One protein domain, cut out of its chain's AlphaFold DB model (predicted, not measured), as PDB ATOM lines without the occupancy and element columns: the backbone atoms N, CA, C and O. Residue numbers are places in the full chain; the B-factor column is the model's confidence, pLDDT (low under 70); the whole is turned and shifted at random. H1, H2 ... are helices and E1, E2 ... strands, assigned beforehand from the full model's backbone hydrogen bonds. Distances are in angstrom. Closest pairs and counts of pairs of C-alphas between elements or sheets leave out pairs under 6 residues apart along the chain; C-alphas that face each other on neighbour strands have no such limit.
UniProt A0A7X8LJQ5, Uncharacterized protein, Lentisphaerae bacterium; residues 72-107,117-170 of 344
ATOM      1  N   SER A  72       6.733  28.615  10.184       90.75
ATOM      2  CA  SER A  72       6.449  27.373  10.886       90.75
ATOM      3  C   SER A  72       7.642  26.418  10.856       90.75
ATOM      4  O   SER A  72       8.178  26.100   9.796       90.75
ATOM      5  N   ASN A  73       8.062  25.967  12.035       90.56
ATOM      6  CA  ASN A  73       9.124  24.972  12.214       90.56
ATOM      7  C   ASN A  73       8.674  23.805  13.103       90.56
ATOM      8  O   ASN A  73       9.487  22.972  13.507       90.56
ATOM      9  N   LEU A  74       7.377  23.758  13.402       86.88
ATOM     10  CA  LEU A  74       6.724  22.691  14.135       86.88
ATOM     11  C   LEU A  74       5.861  21.879  13.175       86.88
ATOM     12  O   LEU A  74       5.381  22.378  12.156       86.88
ATOM     13  N   VAL A  75       5.664  20.607  13.502       73.44
ATOM     14  CA  VAL A  75       4.803  19.740  12.702       73.44
ATOM     15  C   VAL A  75       3.353  20.211  12.853       73.44
ATOM     16  O   VAL A  75       2.859  20.466  13.951       73.44
ATOM     17  N   LEU A  76       2.663  20.361  11.721       64.50
ATOM     18  CA  LEU A  76       1.247  20.721  11.699       64.50
ATOM     19  C   LEU A  76       0.417  19.557  12.238       64.50
ATOM     20  O   LEU A  76       0.488  18.439  11.727       64.50
ATOM     21  N   ILE A  77      -0.426  19.840  13.230       60.31
ATOM     22  CA  ILE A  77      -1.254  18.818  13.869       60.31
ATOM     23  C   ILE A  77      -2.323  18.329  12.881       60.31
ATOM     24  O   ILE A  77      -3.352  18.977  12.672       60.31
ATOM     25  N   ALA A  78      -2.101  17.146  12.302       50.00
ATOM     26  CA  ALA A  78      -2.958  16.552  11.271       50.00
ATOM     27  C   ALA A  78      -4.408  16.291  11.731       50.00
ATOM     28  O   ALA A  78      -5.310  16.161  10.906       50.00
ATOM     29  N   THR A  79      -4.654  16.221  13.043       49.12
ATOM     30  CA  THR A  79      -5.993  15.991  13.606       49.12
ATOM     31  C   THR A  79      -6.888  17.232  13.577       49.12
ATOM     32  O   THR A  79      -8.090  17.109  13.825       49.12
ATOM     33  N   HIS A  80      -6.350  18.412  13.248       51.38
ATOM     34  CA  HIS A  80      -7.128  19.641  13.151       51.38
ATOM     35  C   HIS A  80      -7.365  20.026  11.687       51.38
ATOM     36  O   HIS A  80      -6.460  20.400  10.945       51.38
ATOM     37  N   THR A  81      -8.633  19.938  11.283       50.28
ATOM     38  CA  THR A  81      -9.117  20.211   9.921       50.28
ATOM     39  C   THR A  81      -9.427  21.688   9.675       50.28
ATOM     40  O   THR A  81     -10.037  22.021   8.661       50.28
ATOM     41  N   GLU A  82      -9.096  22.582  10.612       59.34
ATOM     42  CA  GLU A  82      -9.328  24.008  10.397       59.34
ATOM     43  C   GLU A  82      -8.300  24.518   9.382       59.34
ATOM     44  O   GLU A  82      -7.109  24.643   9.671       59.34
ATOM     45  N   GLU A  83      -8.774  24.802   8.169       61.28
ATOM     46  CA  GLU A  83      -7.968  25.296   7.048       61.28
ATOM     47  C   GLU A  83      -7.182  26.571   7.409       61.28
ATOM     48  O   GLU A  83      -6.120  26.844   6.851       61.28
ATOM     49  N   SER A  84      -7.676  27.348   8.380       59.56
ATOM     50  CA  SER A  84      -6.994  28.515   8.942       59.56
ATOM     51  C   SER A  84      -5.632  28.167   9.552       59.56
ATOM     52  O   SER A  84      -4.680  28.909   9.320       59.56
ATOM     53  N   TYR A  85      -5.503  27.038  10.257       63.75
ATOM     54  CA  TYR A  85      -4.232  26.588  10.839       63.75
ATOM     55  C   TYR A  85      -3.324  25.933   9.805       63.75
ATOM     56  O   TYR A  85      -2.121  26.152   9.833       63.75
ATOM     57  N   GLN A  86      -3.894  25.180   8.861       64.94
ATOM     58  CA  GLN A  86      -3.107  24.509   7.821       64.94
ATOM     59  C   GLN A  86      -2.477  25.499   6.836       64.94
ATOM     60  O   GLN A  86      -1.362  25.277   6.376       64.94
ATOM     61  N   ARG A  87      -3.158  26.614   6.542       74.81
ATOM     62  CA  ARG A  87      -2.681  27.628   5.588       74.81
ATOM     63  C   ARG A  87      -2.023  28.854   6.224       74.81
ATOM     64  O   ARG A  87      -1.665  29.771   5.498       74.81
ATOM     65  N   THR A  88      -1.905  28.936   7.550       85.75
ATOM     66  CA  THR A  88      -1.169  30.043   8.190       85.75
ATOM     67  C   THR A  88       0.157  29.521   8.708       85.75
ATOM     68  O   THR A  88       0.212  28.949   9.793       85.75
ATOM     69  N   GLN A  89       1.213  29.724   7.921       89.12
ATOM     70  CA  GLN A  89       2.566  29.262   8.241       89.12
ATOM     71  C   GLN A  89       3.433  30.341   8.890       89.12
ATOM     72  O   GLN A  89       4.559  30.050   9.275       89.12
ATOM     73  N   HIS A  90       2.928  31.568   9.046       95.19
ATOM     74  CA  HIS A  90       3.707  32.671   9.595       95.19
ATOM     75  C   HIS A  90       3.130  33.200  10.902       95.19
ATOM     76  O   HIS A  90       1.912  33.333  11.074       95.19
ATOM     77  N   CYS A  91       4.021  33.576  11.815       96.62
ATOM     78  CA  CYS A  91       3.673  34.330  13.005       96.62
ATOM     79  C   CYS A  91       4.711  35.403  13.346       96.62
ATOM     80  O   CYS A  91       5.854  35.372  12.897       96.62
ATOM     81  N   LEU A  92       4.311  36.374  14.160       98.25
ATOM     82  CA  LEU A  92       5.193  37.422  14.650       98.25
ATOM     83  C   LEU A  92       4.776  37.836  16.060       98.25
ATOM     84  O   LEU A  92       3.642  38.262  16.291       98.25
ATOM     85  N   GLY A  93       5.708  37.724  17.001       98.00
ATOM     86  CA  GLY A  93       5.562  38.247  18.354       98.00
ATOM     87  C   GLY A  93       6.148  39.650  18.444       98.00
ATOM     88  O   GLY A  93       7.315  39.865  18.127       98.00
ATOM     89  N   VAL A  94       5.354  40.613  18.906       97.88
ATOM     90  CA  VAL A  94       5.823  41.975  19.205       97.88
ATOM     91  C   VAL A  94       5.416  42.372  20.617       97.88
ATOM     92  O   VAL A  94       4.514  41.781  21.208       97.88
ATOM     93  N   VAL A  95       6.078  43.384  21.173       97.81
ATOM     94  CA  VAL A  95       5.707  43.966  22.468       97.81
ATOM     95  C   VAL A  95       5.012  45.294  22.223       97.81
ATOM     96  O   VAL A  95       5.513  46.134  21.478       97.81
ATOM     97  N   TRP A  96       3.860  45.474  22.859       98.12
ATOM     98  CA  TRP A  96       3.095  46.706  22.807       98.12
ATOM     99  C   TRP A  96       3.934  47.891  23.292       98.12
ATOM    100  O   TRP A  96       4.634  47.811  24.307       98.12
ATOM    101  N   ALA A  97       3.801  49.006  22.588       95.75
ATOM    102  CA  ALA A  97       4.324  50.301  22.979       95.75
ATOM    103  C   ALA A  97       3.232  51.356  22.784       95.75
ATOM    104  O   ALA A  97       2.383  51.220  21.902       95.75
ATOM    105  N   GLU A  98       3.267  52.409  23.598       94.25
ATOM    106  CA  GLU A  98       2.344  53.535  23.477       94.25
ATOM    107  C   GLU A  98       2.514  54.209  22.110       94.25
ATOM    108  O   GLU A  98       3.636  54.502  21.697       94.25
ATOM    109  N   ASN A  99       1.404  54.420  21.394       91.94
ATOM    110  CA  ASN A  99       1.395  54.876  19.996       91.94
ATOM    111  C   ASN A  99       2.219  53.983  19.046       91.94
ATOM    112  O   ASN A  99       2.669  54.426  17.988       91.94
ATOM    113  N   GLY A 100       2.445  52.727  19.438       93.75
ATOM    114  CA  GLY A 100       3.135  51.744  18.627       93.75
ATOM    115  C   GLY A 100       2.319  51.377  17.394       93.75
ATOM    116  O   GLY A 100       1.088  51.313  17.415       93.75
ATOM    117  N   SER A 101       3.033  51.117  16.309       95.69
ATOM    118  CA  SER A 101       2.451  50.656  15.062       95.69
ATOM    119  C   SER A 101       3.410  49.716  14.351       95.69
ATOM    120  O   SER A 101       4.593  49.642  14.695       95.69
ATOM    121  N   LEU A 102       2.880  48.994  13.373       97.19
ATOM    122  CA  LEU A 102       3.630  48.068  12.543       97.19
ATOM    123  C   LEU A 102       3.335  48.357  11.075       97.19
ATOM    124  O   LEU A 102       2.173  48.382  10.672       97.19
ATOM    125  N   ASP A 103       4.386  48.562  10.286       97.31
ATOM    126  CA  ASP A 103       4.272  48.631   8.835       97.31
ATOM    127  C   ASP A 103       4.226  47.213   8.260       97.31
ATOM    128  O   ASP A 103       5.239  46.519   8.196       97.31
ATOM    129  N   LEU A 104       3.039  46.778   7.846       97.94
ATOM    130  CA  LEU A 104       2.812  45.446   7.293       97.94
ATOM    131  C   LEU A 104       3.521  45.246   5.949       97.94
ATOM    132  O   LEU A 104       3.906  44.121   5.641       97.94
ATOM    133  N   ALA A 105       3.756  46.313   5.175       97.44
ATOM    134  CA  ALA A 105       4.502  46.205   3.922       97.44
ATOM    135  C   ALA A 105       5.979  45.878   4.162       97.44
ATOM    136  O   ALA A 105       6.573  45.155   3.368       97.44
ATOM    137  N   SER A 106       6.546  46.328   5.287       97.25
ATOM    138  CA  SER A 106       7.922  45.990   5.672       97.25
ATOM    139  C   SER A 106       8.126  44.502   5.993       97.25
ATOM    140  O   SER A 106       9.261  44.035   6.030       97.25
ATOM    141  N   LEU A 107       7.040  43.749   6.209       98.19
ATOM    142  CA  LEU A 107       7.087  42.310   6.481       98.19
ATOM    143  C   LEU A 107       7.032  41.455   5.209       98.19
ATOM    144  O   LEU A 107       7.284  40.251   5.269       98.19
ATOM    145  N   ASP A 117       0.698  48.451  -4.902       96.06
ATOM    146  CA  ASP A 117      -0.501  49.086  -5.463       96.06
ATOM    147  C   ASP A 117      -1.575  48.083  -5.922       96.06
ATOM    148  O   ASP A 117      -2.701  48.481  -6.218       96.06
ATOM    149  N   GLN A 118      -1.241  46.791  -5.966       96.75
ATOM    150  CA  GLN A 118      -2.115  45.692  -6.392       96.75
ATOM    151  C   GLN A 118      -2.560  44.799  -5.233       96.75
ATOM    152  O   GLN A 118      -3.340  43.858  -5.432       96.75
ATOM    153  N   ILE A 119      -2.102  45.098  -4.020       97.12
ATOM    154  CA  ILE A 119      -2.440  44.358  -2.811       97.12
ATOM    155  C   ILE A 119      -2.949  45.294  -1.718       97.12
ATOM    156  O   ILE A 119      -2.731  46.503  -1.733       97.12
ATOM    157  N   CYS A 120      -3.636  44.723  -0.742       97.25
ATOM    158  CA  CYS A 120      -3.952  45.379   0.512       97.25
ATOM    159  C   CYS A 120      -3.818  44.392   1.668       97.25
ATOM    160  O   CYS A 120      -3.736  43.177   1.476       97.25
ATOM    161  N   PHE A 121      -3.815  44.921   2.887       98.06
ATOM    162  CA  PHE A 121      -3.824  44.106   4.091       98.06
ATOM    163  C   PHE A 121      -5.214  44.087   4.710       98.06
ATOM    164  O   PHE A 121      -5.922  45.099   4.732       98.06
ATOM    165  N   THR A 122      -5.591  42.945   5.276       97.00
ATOM    166  CA  THR A 122      -6.743  42.853   6.178       97.00
ATOM    167  C   THR A 122      -6.292  42.386   7.552       97.00
ATOM    168  O   THR A 122      -5.334  41.628   7.660       97.00
ATOM    169  N   THR A 123      -6.979  42.841   8.595       94.88
ATOM    170  CA  THR A 123      -6.797  42.435   9.987       94.88
ATOM    171  C   THR A 123      -8.139  42.009  10.562       94.88
ATOM    172  O   THR A 123      -9.106  42.772  10.533       94.88
ATOM    173  N   ASN A 124      -8.240  40.759  11.025       92.38
ATOM    174  CA  ASN A 124      -9.486  40.175  11.540       92.38
ATOM    175  C   ASN A 124     -10.688  40.372  10.585       92.38
ATOM    176  O   ASN A 124     -11.814  40.607  11.019       92.38
ATOM    177  N   GLY A 125     -10.431  40.309   9.272       89.75
ATOM    178  CA  GLY A 125     -11.431  40.488   8.212       89.75
ATOM    179  C   GLY A 125     -11.718  41.938   7.799       89.75
ATOM    180  O   GLY A 125     -12.463  42.144   6.846       89.75
ATOM    181  N   ALA A 126     -11.129  42.941   8.458       94.19
ATOM    182  CA  ALA A 126     -11.280  44.352   8.099       94.19
ATOM    183  C   ALA A 126     -10.055  44.875   7.335       94.19
ATOM    184  O   ALA A 126      -8.922  44.596   7.717       94.19
ATOM    185  N   THR A 127     -10.258  45.656   6.275       95.25
ATOM    186  CA  THR A 127      -9.160  46.279   5.516       95.25
ATOM    187  C   THR A 127      -8.379  47.271   6.377       95.25
ATOM    188  O   THR A 127      -8.964  48.119   7.054       95.25
ATOM    189  N   VAL A 128      -7.052  47.183   6.329       94.81
ATOM    190  CA  VAL A 128      -6.141  48.148   6.953       94.81
ATOM    191  C   VAL A 128      -6.031  49.375   6.046       94.81
ATOM    192  O   VAL A 128      -5.876  49.252   4.833       94.81
ATOM    193  N   ALA A 129      -6.134  50.572   6.622       89.88
ATOM    194  CA  ALA A 129      -5.937  51.808   5.872       89.88
ATOM    195  C   ALA A 129      -4.443  51.993   5.558       89.88
ATOM    196  O   ALA A 129      -3.642  52.280   6.449       89.88
ATOM    197  N   GLY A 130      -4.071  51.820   4.288       91.69
ATOM    198  CA  GLY A 130      -2.666  51.747   3.887       91.69
ATOM    199  C   GLY A 130      -2.005  50.483   4.443       91.69
ATOM    200  O   GLY A 130      -2.611  49.415   4.445       91.69
ATOM    201  N   ASN A 131      -0.775  50.617   4.942       95.06
ATOM    202  CA  ASN A 131       0.032  49.475   5.393       95.06
ATOM    203  C   ASN A 131       0.281  49.472   6.905       95.06
ATOM    204  O   ASN A 131       0.892  48.546   7.426       95.06
ATOM    205  N   ILE A 132      -0.171  50.504   7.621       96.25
ATOM    206  CA  ILE A 132       0.163  50.682   9.032       96.25
ATOM    207  C   ILE A 132      -0.937  50.100   9.912       96.25
ATOM    208  O   ILE A 132      -2.047  50.635   9.985       96.25
ATOM    209  N   LEU A 133      -0.604  49.047  10.650       96.00
ATOM    210  CA  LEU A 133      -1.435  48.549  11.733       96.00
ATOM    211  C   LEU A 133      -1.097  49.304  13.020       96.00
ATOM    212  O   LEU A 133      -0.018  49.144  13.589       96.00
ATOM    213  N   GLN A 134      -2.035  50.122  13.487       94.69
ATOM    214  CA  GLN A 134      -1.933  50.786  14.785       94.69
ATOM    215  C   GLN A 134      -2.254  49.798  15.904       94.69
ATOM    216  O   GLN A 134      -3.243  49.061  15.826       94.69
ATOM    217  N   TYR A 135      -1.441  49.789  16.958       92.69
ATOM    218  CA  TYR A 135      -1.768  49.018  18.150       92.69
ATOM    219  C   TYR A 135      -2.965  49.635  18.875       92.69
ATOM    220  O   TYR A 135      -3.293  50.811  18.708       92.69
ATOM    221  N   ALA A 136      -3.628  48.829  19.705       90.94
ATOM    222  CA  ALA A 136      -4.668  49.339  20.588       90.94
ATOM    223  C   ALA A 136      -4.116  50.471  21.475       90.94
ATOM    224  O   ALA A 136      -2.957  50.440  21.888       90.94
ATOM    225  N   SER A 137      -4.960  51.451  21.810       92.69
ATOM    226  CA  SER A 137      -4.577  52.606  22.637       92.69
ATOM    227  C   SER A 137      -4.151  52.236  24.059       92.69
ATOM    228  O   SER A 137      -3.549  53.044  24.759       92.69
ATOM    229  N   SER A 138      -4.490  51.029  24.506       94.88
ATOM    230  CA  SER A 138      -4.133  50.499  25.816       94.88
ATOM    231  C   SER A 138      -3.367  49.190  25.648       94.88
ATOM    232  O   SER A 138      -3.665  48.437  24.713       94.88
ATOM    233  N   PRO A 139      -2.391  48.907  26.530       95.38
ATOM    234  CA  PRO A 139      -1.661  47.655  26.476       95.38
ATOM    235  C   PRO A 139      -2.606  46.474  26.725       95.38
ATOM    236  O   PRO A 139      -3.549  46.603  27.509       95.38
ATOM    237  N   PRO A 140      -2.339  45.312  26.110       96.69
ATOM    238  CA  PRO A 140      -2.979  44.073  26.522       96.69
ATOM    239  C   PRO A 140      -2.529  43.684  27.938       96.69
ATOM    240  O   PRO A 140      -1.452  44.079  28.409       96.69
ATOM    241  N   ASP A 141      -3.341  42.862  28.595       95.56
ATOM    242  CA  ASP A 141      -2.990  42.269  29.880       95.56
ATOM    243  C   ASP A 141      -1.889  41.205  29.710       95.56
ATOM    244  O   ASP A 141      -1.709  40.599  28.647       95.56
ATOM    245  N   ASP A 142      -1.138  40.950  30.782       94.31
ATOM    246  CA  ASP A 142      -0.204  39.821  30.828       94.31
ATOM    247  C   ASP A 142      -0.945  38.499  30.575       94.31
ATOM    248  O   ASP A 142      -2.055  38.291  31.068       94.31
ATOM    249  N   MET A 143      -0.321  37.597  29.809       91.19
ATOM    250  CA  MET A 143      -0.895  36.310  29.378       91.19
ATOM    251  C   MET A 143      -2.176  36.406  28.523       91.19
ATOM    252  O   MET A 143      -2.791  35.371  28.236       91.19
ATOM    253  N   ALA A 144      -2.573  37.609  28.098       95.00
ATOM    254  CA  ALA A 144      -3.732  37.858  27.244       95.00
ATOM    255  C   ALA A 144      -3.382  38.849  26.113       95.00
ATOM    256  O   ALA A 144      -3.920  39.958  26.076       95.00
ATOM    257  N   PRO A 145      -2.466  38.477  25.194       97.06
ATOM    258  CA  PRO A 145      -2.045  39.346  24.099       97.06
ATOM    259  C   PRO A 145      -3.199  39.696  23.155       97.06
ATOM    260  O   PRO A 145      -4.166  38.941  23.010       97.06
ATOM    261  N   ALA A 146      -3.056  40.814  22.444       96.69
ATOM    262  CA  ALA A 146      -3.910  41.111  21.301       96.69
ATOM    263  C   ALA A 146      -3.428  40.292  20.095       96.69
ATOM    264  O   ALA A 146      -2.263  40.371  19.706       96.69
ATOM    265  N   ILE A 147      -4.326  39.491  19.524       95.62
ATOM    266  CA  ILE A 147      -4.031  38.587  18.411       95.62
ATOM    267  C   ILE A 147      -4.748  39.105  17.166       95.62
ATOM    268  O   ILE A 147      -5.964  39.318  17.189       95.62
ATOM    269  N   TYR A 148      -4.001  39.276  16.080       95.12
ATOM    270  CA  TYR A 148      -4.520  39.724  14.794       95.12
ATOM    271  C   TYR A 148      -4.263  38.662  13.725       95.12
ATOM    272  O   TYR A 148      -3.127  38.224  13.540       95.12
ATOM    273  N   ALA A 149      -5.322  38.273  13.017       94.44
ATOM    274  CA  ALA A 149      -5.222  37.508  11.779       94.44
ATOM    275  C   ALA A 149      -4.977  38.486  10.628       94.44
ATOM    276  O   ALA A 149      -5.899  39.215  10.243       94.44
ATOM    277  N   ILE A 150      -3.750  38.525  10.113       96.31
ATOM    278  CA  ILE A 150      -3.369  39.389   8.999       96.31
ATOM    279  C   ILE A 150      -3.395  38.583   7.706       96.31
ATOM    280  O   ILE A 150      -2.789  37.517   7.636       96.31
ATOM    281  N   ASN A 151      -4.046  39.114   6.671       96.75
ATOM    282  CA  ASN A 151      -3.947  38.561   5.321       96.75
ATOM    283  C   ASN A 151      -3.365  39.597   4.366       96.75
ATOM    284  O   ASN A 151      -3.780  40.761   4.399       96.75
ATOM    285  N   VAL A 152      -2.487  39.143   3.476       97.38
ATOM    286  CA  VAL A 152      -2.145  39.858   2.242       97.38
ATOM    287  C   VAL A 152      -3.203  39.499   1.210       97.38
ATOM    288  O   VAL A 152      -3.454  38.318   0.971       97.38
ATOM    289  N   VAL A 153      -3.861  40.495   0.626       97.19
ATOM    290  CA  VAL A 153      -5.013  40.295  -0.257       97.19
ATOM    291  C   VAL A 153      -4.772  40.991  -1.587       97.19
ATOM    292  O   VAL A 153      -4.392  42.157  -1.617       97.19
ATOM    293  N   ARG A 154      -5.022  40.295  -2.694       97.12
ATOM    294  CA  ARG A 154      -4.974  40.874  -4.039       97.12
ATOM    295  C   ARG A 154      -6.203  41.744  -4.286       97.12
ATOM    296  O   ARG A 154      -7.332  41.302  -4.081       97.12
ATOM    297  N   LEU A 155      -6.002  42.967  -4.769       95.88
ATOM    298  CA  LEU A 155      -7.097  43.924  -4.973       95.88
ATOM    299  C   LEU A 155      -8.062  43.518  -6.093       95.88
ATOM    300  O   LEU A 155      -9.248  43.822  -6.008       95.88
ATOM    301  N   ALA A 156      -7.562  42.847  -7.132       95.31
ATOM    302  CA  ALA A 156      -8.344  42.526  -8.326       95.31
ATOM    303  C   ALA A 156      -9.536  41.595  -8.044       95.31
ATOM    304  O   ALA A 156     -10.585  41.730  -8.672       95.31
ATOM    305  N   ASP A 157      -9.374  40.650  -7.117       95.62
ATOM    306  CA  ASP A 157     -10.324  39.556  -6.891       95.62
ATOM    307  C   ASP A 157     -10.455  39.126  -5.423       95.62
ATOM    308  O   ASP A 157     -11.102  38.122  -5.129       95.62
ATOM    309  N   ALA A 158      -9.864  39.883  -4.495       95.31
ATOM    310  CA  ALA A 158      -9.849  39.588  -3.065       95.31
ATOM    311  C   ALA A 158      -9.226  38.224  -2.698       95.31
ATOM    312  O   ALA A 158      -9.496  37.692  -1.617       95.31
ATOM    313  N   ALA A 159      -8.374  37.658  -3.560       95.06
ATOM    314  CA  ALA A 159      -7.646  36.436  -3.240       95.06
ATOM    315  C   ALA A 159      -6.663  36.670  -2.082       95.06
ATOM    316  O   ALA A 159      -5.910  37.646  -2.083       95.06
ATOM    317  N   ILE A 160      -6.648  35.759  -1.105       95.31
ATOM    318  CA  ILE A 160      -5.651  35.762  -0.029       95.31
ATOM    319  C   ILE A 160      -4.350  35.201  -0.594       95.31
ATOM    320  O   ILE A 160      -4.303  34.042  -0.997       95.31
ATOM    321  N   LEU A 161      -3.314  36.033  -0.615       96.50
ATOM    322  CA  LEU A 161      -1.993  35.685  -1.124       96.50
ATOM    323  C   LEU A 161      -1.134  35.013  -0.051       96.50
ATOM    324  O   LEU A 161      -0.396  34.079  -0.350       96.50
ATOM    325  N   ASP A 162      -1.267  35.468   1.198       96.31
ATOM    326  CA  ASP A 162      -0.581  34.889   2.350       96.31
ATOM    327  C   ASP A 162      -1.208  35.322   3.690       96.31
ATOM    328  O   ASP A 162      -2.037  36.243   3.729       96.31
ATOM    329  N   ARG A 163      -0.831  34.649   4.787       95.19
ATOM    330  CA  ARG A 163      -1.424  34.790   6.127       95.19
ATOM    331  C   ARG A 163      -0.363  34.883   7.224       95.19
ATOM    332  O   ARG A 163       0.606  34.133   7.223       95.19
ATOM    333  N   LEU A 164      -0.607  35.742   8.212       95.81
ATOM    334  CA  LEU A 164       0.263  35.957   9.369       95.81
ATOM    335  C   LEU A 164      -0.558  36.075  10.657       95.81
ATOM    336  O   LEU A 164      -1.508  36.858  10.735       95.81
ATOM    337  N   TRP A 165      -0.131  35.369  11.704       95.94
ATOM    338  CA  TRP A 165      -0.548  35.669  13.073       95.94
ATOM    339  C   TRP A 165       0.342  36.746  13.680       95.94
ATOM    340  O   TRP A 165       1.519  36.508  13.933       95.94
ATOM    341  N   LEU A 166      -0.218  37.916  13.976       97.44
ATOM    342  CA  LEU A 166       0.476  38.924  14.776       97.44
ATOM    343  C   LEU A 166       0.003  38.848  16.227       97.44
ATOM    344  O   LEU A 166      -1.189  38.989  16.509       97.44
ATOM    345  N   VAL A 167       0.946  38.676  17.150       98.00
ATOM    346  CA  VAL A 167       0.694  38.592  18.591       98.00
ATOM    347  C   VAL A 167       1.370  39.767  19.281       98.00
ATOM    348  O   VAL A 167       2.590  39.812  19.447       98.00
ATOM    349  N   VAL A 168       0.558  40.743  19.679       98.25
ATOM    350  CA  VAL A 168       1.006  41.935  20.400       98.25
ATOM    351  C   VAL A 168       0.909  41.657  21.897       98.25
ATOM    352  O   VAL A 168      -0.180  41.536  22.459       98.25
ATOM    353  N   ASN A 169       2.064  41.541  22.541       98.44
ATOM    354  CA  ASN A 169       2.217  41.179  23.943       98.44
ATOM    355  C   ASN A 169       2.302  42.400  24.854       98.44
ATOM    356  O   ASN A 169       2.773  43.465  24.458       98.44
ATOM    357  N   SER A 170       1.931  42.223  26.120       97.38
ATOM    358  CA  SER A 170       2.180  43.229  27.149       97.38
ATOM    359  C   SER A 170       3.682  43.363  27.415       97.38
ATOM    360  O   SER A 170       4.419  42.373  27.408       97.38
TER     361      SER A 170
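What this domain is: This is residues 72 to 107 and 117 to 170 of the 344 residues of an uncharacterized protein of Lentisphaerae bacterium (UniProt A0A7X8LJQ5). A twisted, curled wall of four strands, E1, E6, E5 and E3, has a small separate ladder, E2 and E4, standing off it on the side toward which it curls. H2, residues 104 to 107, only grazes the wall, and the loop of residues 72 to 82 with H1 lies off the side of the wall away from the ladder, H1 having its centre farthest of the named elements from the mean of the C-alphas, at 13.9 A. The printed part has 90 residues; along the chain come H1, E1, E2, H2, E3, E4, E5 and E6, with 44 residues in named elements, under half. The large sheet, E1 E6 E5 E3, is mixed, the small one antiparallel, and the class mostly strand. The whole is compact, radius of gyration of the C-alphas 14.1 A, and only just flat, spanning 36 by 35 by 20 A.

Where its parts are: E6, residues 160 to 169, is 25.8 A long and ends at C-alpha 169 (2.217, 41.179, 23.943). E5, 146 to 154, measures 25.4 A; E1, 90 to 95, 17.2 A; E3, 119 to 123, 13.7 A. E2, 101 to 103, and E4, 132 to 134, measure 6.8 A and 6.1 A. H1, 83 to 86, 5.0 A, begins at C-alpha 83 (-7.968, 25.296, 7.048); H2, 104 to 107, measures 5.4 A.

How they stand to each other: E5 and E6 form an antiparallel hairpin, with N 150 and O 164 2.9 A apart. E1 is parallel to E6 (N 92 to O 165, 2.8 A). E3 is antiparallel to E5 (N 120 to O 153, 2.8 A). E2 and E4 are antiparallel (N 102 to O 133, 2.9 A). H2 only grazes the large sheet; H1 is not on it. Both helices are too short for an O i to N i+4 pair.

The domain as a whole: Residues 108 to 116 are not printed, a gap of 15.7 A between C-alphas 107 and 117. The link E4 to E5 is long. Residues 76 to 86 are under pLDDT 70.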